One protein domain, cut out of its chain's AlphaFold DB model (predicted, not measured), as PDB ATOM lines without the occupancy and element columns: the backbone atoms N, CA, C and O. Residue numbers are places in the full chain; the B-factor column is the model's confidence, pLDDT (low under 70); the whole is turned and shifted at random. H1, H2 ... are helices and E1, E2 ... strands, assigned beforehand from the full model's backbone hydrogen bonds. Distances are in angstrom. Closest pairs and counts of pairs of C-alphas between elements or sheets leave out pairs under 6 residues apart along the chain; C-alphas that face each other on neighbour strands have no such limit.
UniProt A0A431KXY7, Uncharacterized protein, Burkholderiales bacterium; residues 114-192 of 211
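This is residues 114 to 192 of the 211 residues of an uncharacterized protein of Burkholderiales bacterium (UniProt A0A431KXY7). A strongly twisted, curled sheet of four strands has helix H1 packed on it, mostly on edge strand E1, and a short helix H2 lies beyond H1, off the sheet. The strands form a meander, each the antiparallel neighbour of the one before, in the order E1, E2, E3, E4. The printed part has 79 residues, with the strands followed by H1 and H2 along the chain; the class is mixed, helices and strands. The whole is compact, with a radius of gyration of the C-alphas of 11.8 A and spans of 34 by 34 by 19 A.

Strand E1, residues 119 to 124, begins with C-alpha 119 at (174.019, 151.170, 268.801) and is 14.7 A long. E2, residues 130 to 139, measures 22.3 A and bends by 75 degrees at residue 133. E3, residues 145 to 152, measures 20.8 A and bends by 51 degrees at residue 149. E4, residues 155 to 162, measures 22.0 A. Helix H1, residues 163 to 175, is 18.4 A long and begins with C-alpha 163 at (171.023, 138.842, 274.078). H2, residues 183 to 191, is 12.5 A long and ends with C-alpha 191 at (176.116, 141.469, 257.863).

E1 and E2 form a hairpin, with N 120 and O 134 2.8 A apart, within hydrogen-bond range. The hairpin of E2 and E3 has N 135 and O 149 at 2.8 A, and that of E3 and E4 has N 148 and O 159 at 2.8 A. H1 is on the sheet; its closest C-alphas to E1 are those of Ala 169 and Met 124, 4.7 A apart. H2 is not on the sheet. H1 touches H2 with its residues 167 to 171 alone, the closest C-alphas being those of Lys 167 and Phe 183, 5.3 A apart; their lines are only just about perpendicular, at 70.3 degrees. In both helices every O i to N i+4 pair is within hydrogen-bond range.

The two C-alphas farthest apart, those of Pro 141 and Asp 177, are 34.0 A apart. The printed part has no cut and no long link. The mean pLDDT of the printed part is 88.1, and residue 143 alone is under 70.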
ATOM      1  N   PRO A 114     178.099 141.370 269.860       86.62
ATOM      2  CA  PRO A 114     178.072 142.631 270.586       86.62
ATOM      3  C   PRO A 114     179.476 143.223 270.746       86.62
ATOM      4  O   PRO A 114     180.427 142.535 271.107       86.62
ATOM      5  N   GLN A 115     179.583 144.528 270.511       87.56
ATOM      6  CA  GLN A 115     180.796 145.311 270.733       87.56
ATOM      7  C   GLN A 115     180.454 146.527 271.587       87.56
ATOM      8  O   GLN A 115     179.375 147.112 271.448       87.56
ATOM      9  N   VAL A 116     181.376 146.929 272.460       89.50
ATOM     10  CA  VAL A 116     181.224 148.164 273.237       89.50
ATOM     11  C   VAL A 116     181.075 149.347 272.275       89.50
ATOM     12  O   VAL A 116     181.824 149.479 271.312       89.50
ATOM     13  N   GLY A 117     180.076 150.193 272.518       86.94
ATOM     14  CA  GLY A 117     179.714 151.321 271.660       86.94
ATOM     15  C   GLY A 117     178.697 150.997 270.558       86.94
ATOM     16  O   GLY A 117     178.178 151.927 269.939       86.94
ATOM     17  N   MET A 118     178.351 149.724 270.331       88.56
ATOM     18  CA  MET A 118     177.351 149.338 269.329       88.56
ATOM     19  C   MET A 118     175.980 149.948 269.651       88.56
ATOM     20  O   MET A 118     175.482 149.826 270.774       88.56
ATOM     21  N   GLN A 119     175.350 150.582 268.656       90.75
ATOM     22  CA  GLN A 119     174.019 151.170 268.801       90.75
ATOM     23  C   GLN A 119     172.918 150.172 268.457       90.75
ATOM     24  O   GLN A 119     172.755 149.779 267.309       90.75
ATOM     25  N   LEU A 120     172.103 149.843 269.453       88.38
ATOM     26  CA  LEU A 120     170.943 148.974 269.314       88.38
ATOM     27  C   LEU A 120     169.680 149.750 268.932       88.38
ATOM     28  O   LEU A 120     168.751 149.141 268.423       88.38
ATOM     29  N   GLY A 121     169.624 151.072 269.125       89.75
ATOM     30  CA  GLY A 121     168.490 151.912 268.718       89.75
ATOM     31  C   GLY A 121     167.326 151.894 269.719       89.75
ATOM     32  O   GLY A 121     167.539 152.063 270.917       89.75
ATOM     33  N   THR A 122     166.085 151.761 269.241       91.88
ATOM     34  CA  THR A 122     164.892 151.684 270.111       91.88
ATOM     35  C   THR A 122     164.629 150.244 270.538       91.88
ATOM     36  O   THR A 122     164.567 149.368 269.674       91.88
ATOM     37  N   LEU A 123     164.430 150.029 271.843       91.25
ATOM     38  CA  LEU A 123     164.066 148.749 272.457       91.25
ATOM     39  C   LEU A 123     162.823 148.901 273.347       91.25
ATOM     40  O   LEU A 123     162.613 149.950 273.966       91.25
ATOM     41  N   MET A 124     162.029 147.833 273.447       91.00
ATOM     42  CA  MET A 124     160.860 147.755 274.324       91.00
ATOM     43  C   MET A 124     160.891 146.469 275.160       91.00
ATOM     44  O   MET A 124     160.596 145.374 274.679       91.00
ATOM     45  N   PHE A 125     161.250 146.605 276.434       87.56
ATOM     46  CA  PHE A 125     161.323 145.482 277.372       87.56
ATOM     47  C   PHE A 125     159.929 145.076 277.881       87.56
ATOM     48  O   PHE A 125     158.917 145.675 277.515       87.56
ATOM     49  N   ASN A 126     159.867 144.033 278.714       86.31
ATOM     50  CA  ASN A 126     158.611 143.439 279.198       86.31
ATOM     51  C   ASN A 126     157.760 144.389 280.060       86.31
ATOM     52  O   ASN A 126     156.580 144.137 280.263       86.31
ATOM     53  N   ASP A 127     158.333 145.492 280.540       85.06
ATOM     54  CA  ASP A 127     157.604 146.554 281.236       85.06
ATOM     55  C   ASP A 127     156.866 147.511 280.283       85.06
ATOM     56  O   ASP A 127     156.326 148.524 280.722       85.06
ATOM     57  N   PHE A 128     156.881 147.215 278.979       81.94
ATOM     58  CA  PHE A 128     156.275 147.999 277.903       81.94
ATOM     59  C   PHE A 128     156.755 149.456 277.838       81.94
ATOM     60  O   PHE A 128     156.155 150.294 277.163       81.94
ATOM     61  N   LYS A 129     157.875 149.780 278.493       85.81
ATOM     62  CA  LYS A 129     158.452 151.121 278.442       85.81
ATOM     63  C   LYS A 129     159.438 151.212 277.289       85.81
ATOM     64  O   LYS A 129     160.409 150.454 277.208       85.81
ATOM     65  N   ARG A 130     159.208 152.203 276.429       89.31
ATOM     66  CA  ARG A 130     160.083 152.548 275.309       89.31
ATOM     67  C   ARG A 130     161.410 153.109 275.823       89.31
ATOM     68  O   ARG A 130     161.424 154.137 276.498       89.31
ATOM     69  N   THR A 131     162.509 152.475 275.430       90.50
ATOM     70  CA  THR A 131     163.869 152.982 275.638       90.50
ATOM     71  C   THR A 131     164.477 153.323 274.281       90.50
ATOM     72  O   THR A 131     164.532 152.475 273.391       90.50
ATOM     73  N   THR A 132     164.923 154.562 274.094       90.31
ATOM     74  CA  THR A 132     165.517 155.045 272.835       90.31
ATOM     75  C   THR A 132     167.024 155.227 272.950       90.31
ATOM     76  O   THR A 132     167.544 155.412 274.050       90.31
ATOM     77  N   GLY A 133     167.721 155.215 271.809       86.94
ATOM     78  CA  GLY A 133     169.164 155.476 271.750       86.94
ATOM     79  C   GLY A 133     169.996 154.458 272.529       86.94
ATOM     80  O   GLY A 133     171.027 154.815 273.094       86.94
ATOM     81  N   VAL A 134     169.521 153.212 272.612       91.62
ATOM     82  CA  VAL A 134     170.187 152.171 273.386       91.62
ATOM     83  C   VAL A 134     171.523 151.826 272.740       91.62
ATOM     84  O   VAL A 134     171.589 151.577 271.536       91.62
ATOM     85  N   ARG A 135     172.576 151.777 273.552       92.38
ATOM     86  CA  ARG A 135     173.925 151.353 273.175       92.38
ATOM     87  C   ARG A 135     174.491 150.353 274.173       92.38
ATOM     88  O   ARG A 135     174.135 150.386 275.350       92.38
ATOM     89  N   ILE A 136     175.404 149.511 273.705       92.38
ATOM     90  CA  ILE A 136     176.185 148.610 274.557       92.38
ATOM     91  C   ILE A 136     177.312 149.416 275.203       92.38
ATOM     92  O   ILE A 136     178.092 150.050 274.494       92.38
ATOM     93  N   ILE A 137     177.395 149.414 276.533       91.38
ATOM     94  CA  ILE A 137     178.477 150.086 277.269       91.38
ATOM     95  C   ILE A 137     179.522 149.109 277.793       91.38
ATOM     96  O   ILE A 137     180.675 149.489 277.954       91.38
ATOM     97  N   GLU A 138     179.136 147.858 278.029       89.12
ATOM     98  CA  GLU A 138     180.038 146.820 278.516       89.12
ATOM     99  C   GLU A 138     179.512 145.441 278.126       89.12
ATOM    100  O   GLU A 138     178.300 145.206 278.115       89.12
ATOM    101  N   VAL A 139     180.437 144.540 277.806       87.06
ATOM    102  CA  VAL A 139     180.175 143.111 277.624       87.06
ATOM    103  C   VAL A 139     180.757 142.416 278.847       87.06
ATOM    104  O   VAL A 139     181.949 142.563 279.116       87.06
ATOM    105  N   MET A 140     179.913 141.733 279.617       85.00
ATOM    106  CA  MET A 140     180.315 141.122 280.883       85.00
ATOM    107  C   MET A 140     181.216 139.894 280.637       85.00
ATOM    108  O   MET A 140     181.143 139.272 279.573       85.00
ATOM    109  N   PRO A 141     182.080 139.524 281.604       73.00
ATOM    110  CA  PRO A 141     183.043 138.428 281.446       73.00
ATOM    111  C   PRO A 141     182.397 137.037 281.377       73.00
ATOM    112  O   PRO A 141     183.027 136.099 280.897       73.00
ATOM    113  N   ASP A 142     181.147 136.898 281.827       72.00
ATOM    114  CA  ASP A 142     180.339 135.687 281.650       72.00
ATOM    115  C   ASP A 142     179.888 135.489 280.188       72.00
ATOM    116  O   ASP A 142     179.329 134.445 279.854       72.00
ATOM    117  N   VAL A 143     180.135 136.482 279.320       67.75
ATOM    118  CA  VAL A 143     179.814 136.564 277.885       67.75
ATOM    119  C   VAL A 143     178.311 136.509 277.585       67.75
ATOM    120  O   VAL A 143     177.902 136.906 276.499       67.75
ATOM    121  N   LEU A 144     177.476 136.092 278.540       79.12
ATOM    122  CA  LEU A 144     176.027 135.968 278.410       79.12
ATOM    123  C   LEU A 144     175.273 137.261 278.721       79.12
ATOM    124  O   LEU A 144     174.147 137.429 278.251       79.12
ATOM    125  N   THR A 145     175.871 138.184 279.481       86.06
ATOM    126  CA  THR A 145     175.210 139.433 279.861       86.06
ATOM    127  C   THR A 145     175.854 140.676 279.246       86.06
ATOM    128  O   THR A 145     177.067 140.805 279.076       86.06
ATOM    129  N   LEU A 146     174.999 141.630 278.879       89.50
ATOM    130  CA  LEU A 146     175.373 142.907 278.283       89.50
ATOM    131  C   LEU A 146     174.882 144.037 279.174       89.50
ATOM    132  O   LEU A 146     173.715 144.053 279.583       89.50
ATOM    133  N   ARG A 147     175.742 145.025 279.420       90.94
ATOM    134  CA  ARG A 147     175.332 146.274 280.057       90.94
ATOM    135  C   ARG A 147     174.984 147.287 278.981       90.94
ATOM    136  O   ARG A 147     175.804 147.621 278.121       90.94
ATOM    137  N   LEU A 148     173.754 147.779 279.035       92.94
ATOM    138  CA  LEU A 148     173.199 148.714 278.069       92.94
ATOM    139  C   LEU A 148     172.937 150.066 278.723       92.94
ATOM    140  O   LEU A 148     172.619 150.159 279.908       92.94
ATOM    141  N   GLN A 149     173.021 151.115 277.915       92.94
ATOM    142  CA  GLN A 149     172.630 152.464 278.292       92.94
ATOM    143  C   GLN A 149     171.665 153.017 277.254       92.94
ATOM    144  O   GLN A 149     171.926 152.918 276.059       92.94
ATOM    145  N   GLY A 150     170.582 153.644 277.700       91.56
ATOM    146  CA  GLY A 150     169.640 154.327 276.819       91.56
ATOM    147  C   GLY A 150     168.838 155.384 277.561       91.56
ATOM    148  O   GLY A 150     169.089 155.668 278.730       91.56
ATOM    149  N   THR A 151     167.850 155.957 276.884       90.94
ATOM    150  CA  THR A 151     167.011 157.023 277.435       90.94
ATOM    151  C   THR A 151     165.564 156.557 277.553       90.94
ATOM    152  O   THR A 151     164.988 156.038 276.595       90.94
ATOM    153  N   ARG A 152     164.969 156.757 278.732       87.81
ATOM    154  CA  ARG A 152     163.539 156.588 279.017       87.81
ATOM    155  C   ARG A 152     162.952 157.936 279.408       87.81
ATOM    156  O   ARG A 152     163.198 158.430 280.505       87.81
ATOM    157  N   GLY A 153     162.176 158.534 278.507       84.62
ATOM    158  CA  GLY A 153     161.668 159.892 278.702       84.62
ATOM    159  C   GLY A 153     162.822 160.887 278.844       84.62
ATOM    160  O   GLY A 153     163.648 160.995 277.944       84.62
ATOM    161  N   SER A 154     162.900 161.582 279.980       83.94
ATOM    162  CA  SER A 154     163.984 162.522 280.299       83.94
ATOM    163  C   SER A 154     165.195 161.879 280.982       83.94
ATOM    164  O   SER A 154     166.216 162.539 281.158       83.94
ATOM    165  N   GLN A 155     165.106 160.608 281.385       89.69
ATOM    166  CA  GLN A 155     166.135 159.961 282.194       89.69
ATOM    167  C   GLN A 155     167.009 159.028 281.364       89.69
ATOM    168  O   GLN A 155     166.526 158.244 280.546       89.69
ATOM    169  N   THR A 156     168.315 159.076 281.616       89.25
ATOM    170  CA  THR A 156     169.255 158.079 281.099       89.25
ATOM    171  C   THR A 156     169.295 156.902 282.060       89.25
ATOM    172  O   THR A 156     169.551 157.082 283.248       89.25
ATOM    173  N   VAL A 157     169.045 155.702 281.549       90.62
ATOM    174  CA  VAL A 157     169.009 154.460 282.323       90.62
ATOM    175  C   VAL A 157     170.131 153.533 281.880       90.62
ATOM    176  O   VAL A 157     170.431 153.432 280.688       90.62
ATOM    177  N   GLN A 158     170.738 152.855 282.850       91.50
ATOM    178  CA  GLN A 158     171.664 151.752 282.625       91.50
ATOM    179  C   GLN A 158     171.055 150.480 283.197       91.50
ATOM    180  O   GLN A 158     170.473 150.508 284.281       91.50
ATOM    181  N   PHE A 159     171.156 149.383 282.462       89.50
ATOM    182  CA  PHE A 159     170.610 148.100 282.883       89.50
ATOM    183  C   PHE A 159     171.383 146.953 282.234       89.50
ATOM    184  O   PHE A 159     172.032 147.130 281.201       89.50
ATOM    185  N   THR A 160     171.302 145.779 282.852       91.62
ATOM    186  CA  THR A 160     171.965 144.560 282.386       91.62
ATOM    187  C   THR A 160     170.924 143.602 281.824       91.62
ATOM    188  O   THR A 160     169.867 143.415 282.427       91.62
ATOM    189  N   CYS A 161     171.195 143.011 280.663       89.81
ATOM    190  CA  CYS A 161     170.318 142.011 280.058       89.81
ATOM    191  C   CYS A 161     171.087 141.058 279.133       89.81
ATOM    192  O   CYS A 161     172.166 141.403 278.652       89.81
ATOM    193  N   GLY A 162     170.524 139.872 278.889       89.75
ATOM    194  CA  GLY A 162     171.030 138.912 277.903       89.75
ATOM    195  C   GLY A 162     170.685 139.296 276.462       89.75
ATOM    196  O   GLY A 162     169.874 140.196 276.205       89.75
ATOM    197  N   ALA A 163     171.280 138.604 275.495       89.56
ATOM    198  CA  ALA A 163     171.023 138.842 274.078       89.56
ATOM    199  C   ALA A 163     169.621 138.397 273.646       89.56
ATOM    200  O   ALA A 163     169.023 139.050 272.789       89.56
ATOM    201  N   VAL A 164     169.044 137.358 274.260       91.19
ATOM    202  CA  VAL A 164     167.648 136.954 274.001       91.19
ATOM    203  C   VAL A 164     166.683 138.056 274.432       91.19
ATOM    204  O   VAL A 164     165.710 138.344 273.728       91.19
ATOM    205  N   ALA A 165     166.966 138.733 275.547       90.69
ATOM    206  CA  ALA A 165     166.180 139.884 275.981       90.69
ATOM    207  C   ALA A 165     166.280 141.050 274.982       90.69
ATOM    208  O   ALA A 165     165.266 141.680 274.684       90.69
ATOM    209  N   VAL A 166     167.467 141.309 274.419       91.12
ATOM    210  CA  VAL A 166     167.652 142.309 273.351       91.12
ATOM    211  C   VAL A 166     166.869 141.931 272.096       91.12
ATOM    212  O   VAL A 166     166.137 142.775 271.580       91.12
ATOM    213  N   LYS A 167     166.974 140.677 271.638       92.69
ATOM    214  CA  LYS A 167     166.204 140.142 270.504       92.69
ATOM    215  C   LYS A 167     164.709 140.386 270.704       92.69
ATOM    216  O   LYS A 167     164.085 141.093 269.917       92.69
ATOM    217  N   SER A 168     164.181 139.922 271.833       92.25
ATOM    218  CA  SER A 168     162.762 140.053 272.180       92.25
ATOM    219  C   SER A 168     162.323 141.517 272.282       92.25
ATOM    220  O   SER A 168     161.211 141.870 271.896       92.25
ATOM    221  N   ALA A 169     163.190 142.396 272.792       91.88
ATOM    222  CA  ALA A 169     162.901 143.818 272.912       91.88
ATOM    223  C   ALA A 169     162.947 144.570 271.571       91.88
ATOM    224  O   ALA A 169     162.252 145.580 271.429       91.88
ATOM    225  N   MET A 170     163.749 144.111 270.603       92.94
ATOM    226  CA  MET A 170     163.738 144.624 269.229       92.94
ATOM    227  C   MET A 170     162.477 144.189 268.492       92.94
ATOM    228  O   MET A 170     161.810 145.041 267.906       92.94
ATOM    229  N   ASP A 171     162.139 142.902 268.564       92.81
ATOM    230  CA  ASP A 171     160.966 142.336 267.892       92.81
ATOM    231  C   ASP A 171     159.684 142.999 268.409       92.81
ATOM    232  O   ASP A 171     158.912 143.552 267.630       92.81
ATOM    233  N   ARG A 172     159.537 143.128 269.734       92.69
ATOM    234  CA  ARG A 172     158.406 143.843 270.342       92.69
ATOM    235  C   ARG A 172     158.326 145.316 269.938       92.69
ATOM    236  O   ARG A 172     157.236 145.865 269.793       92.69
ATOM    237  N   ALA A 173     159.467 145.992 269.799       91.31
ATOM    238  CA  ALA A 173     159.479 147.379 269.345       91.31
ATOM    239  C   ALA A 173     159.055 147.496 267.871       91.31
ATOM    240  O   ALA A 173     158.402 148.476 267.517       91.31
ATOM    241  N   ALA A 174     159.402 146.518 267.031       91.31
ATOM    242  CA  ALA A 174     158.965 146.453 265.639       91.31
ATOM    243  C   ALA A 174     157.462 146.143 265.524       91.31
ATOM    244  O   ALA A 174     156.766 146.848 264.806       91.31
ATOM    245  N   GLU A 175     156.935 145.192 266.305       92.31
ATOM    246  CA  GLU A 175     155.494 144.865 266.370       92.31
ATOM    247  C   GLU A 175     154.604 146.057 266.764       92.31
ATOM    248  O   GLU A 175     153.404 146.066 266.505       92.31
ATOM    249  N   ARG A 176     155.182 147.056 267.437       90.25
ATOM    250  CA  ARG A 176     154.502 148.284 267.876       90.25
ATOM    251  C   ARG A 176     154.844 149.501 267.015       90.25
ATOM    252  O   ARG A 176     154.617 150.624 267.460       90.25
ATOM    253  N   ASP A 177     155.452 149.295 265.848       89.50
ATOM    254  CA  ASP A 177     155.876 150.346 264.913       89.50
ATOM    255  C   ASP A 177     156.840 151.389 265.523       89.50
ATOM    256  O   ASP A 177     157.028 152.492 265.006       89.50
ATOM    257  N   LEU A 178     157.512 151.054 266.630       87.19
ATOM    258  CA  LEU A 178     158.500 151.921 267.289       87.19
ATOM    259  C   LEU A 178     159.890 151.817 266.643       87.19
ATOM    260  O   LEU A 178     160.819 152.550 267.016       87.19
ATOM    261  N   ARG A 179     160.047 150.885 265.701       90.75
ATOM    262  CA  ARG A 179     161.275 150.574 264.972       90.75
ATOM    263  C   ARG A 179     160.925 150.055 263.575       90.75
ATOM    264  O   ARG A 179     159.913 149.399 263.399       90.75
ATOM    265  N   LYS A 180     161.802 150.315 262.598       84.25
ATOM    266  CA  LYS A 180     161.613 149.925 261.186       84.25
ATOM    267  C   LYS A 180     161.695 148.417 260.895       84.25
ATOM    268  O   LYS A 180     161.319 148.022 259.803       84.25
ATOM    269  N   GLY A 181     162.247 147.615 261.801       88.69
ATOM    270  CA  GLY A 181     162.478 146.184 261.588       88.69
ATOM    271  C   GLY A 181     162.924 145.494 262.870       88.69
ATOM    272  O   GLY A 181     163.406 146.164 263.793       88.69
ATOM    273  N   GLY A 182     162.735 144.179 262.930       90.88
ATOM    274  CA  GLY A 182     163.008 143.356 264.108       90.88
ATOM    275  C   GLY A 182     164.490 143.017 264.281       90.88
ATOM    276  O   GLY A 182     165.381 143.611 263.663       90.88
ATOM    277  N   PHE A 183     164.766 142.034 265.132       89.81
ATOM    278  CA  PHE A 183     166.118 141.541 265.376       89.81
ATOM    279  C   PHE A 183     166.743 140.928 264.117       89.81
ATOM    280  O   PHE A 183     167.895 141.224 263.801       89.81
ATOM    281  N   ALA A 184     165.984 140.125 263.363       89.62
ATOM    282  CA  ALA A 184     166.472 139.486 262.139       89.62
ATOM    283  C   ALA A 184     166.915 140.516 261.082       89.62
ATOM    284  O   ALA A 184     168.003 140.395 260.517       89.62
ATOM    285  N   ASP A 185     166.125 141.576 260.883       89.06
ATOM    286  CA  ASP A 185     166.459 142.669 259.961       89.06
ATOM    287  C   ASP A 185     167.719 143.413 260.407       89.06
ATOM    288  O   ASP A 185     168.566 143.775 259.591       89.06
ATOM    289  N   TYR A 186     167.863 143.626 261.719       88.94
ATOM    290  CA  TYR A 186     169.036 144.277 262.287       88.94
ATOM    291  C   TYR A 186     170.306 143.438 262.089       88.94
ATOM    292  O   TYR A 186     171.309 143.967 261.617       88.94
ATOM    293  N   VAL A 187     170.264 142.133 262.368       89.06
ATOM    294  CA  VAL A 187     171.403 141.219 262.152       89.06
ATOM    295  C   VAL A 187     171.762 141.106 260.664       89.06
ATOM    296  O   VAL A 187     172.942 141.118 260.301       89.06
ATOM    297  N   SER A 188     170.760 141.067 259.783       87.50
ATOM    298  CA  SER A 188     170.973 141.093 258.331       87.50
ATOM    299  C   SER A 188     171.648 142.396 257.879       87.50
ATOM    300  O   SER A 188     172.604 142.383 257.096       87.50
ATOM    301  N   ALA A 189     171.232 143.535 258.444       86.19
ATOM    302  CA  ALA A 189     171.855 144.828 258.186       86.19
ATOM    303  C   ALA A 189     173.297 144.917 258.717       86.19
ATOM    304  O   ALA A 189     174.126 145.548 258.066       86.19
ATOM    305  N   LEU A 190     173.617 144.265 259.843       81.81
ATOM    306  CA  LEU A 190     174.990 144.170 260.364       81.81
ATOM    307  C   LEU A 190     175.912 143.354 259.448       81.81
ATOM    308  O   LEU A 190     177.099 143.652 259.345       81.81
ATOM    309  N   SER A 191     175.368 142.330 258.791       75.44
ATOM    310  CA  SER A 191     176.116 141.469 257.863       75.44
ATOM    311  C   SER A 191     176.224 142.068 256.457       75.44
ATOM    312  O   SER A 191     177.059 141.647 255.658       75.44
ATOM    313  N   SER A 192     175.388 143.061 256.147       70.00
ATOM    314  CA  SER A 192     175.403 143.756 254.866       70.00
ATOM    315  C   SER A 192     176.558 144.763 254.820       70.00
ATOM    316  O   SER A 192     176.636 145.643 255.679       70.00
TER     317      SER A 192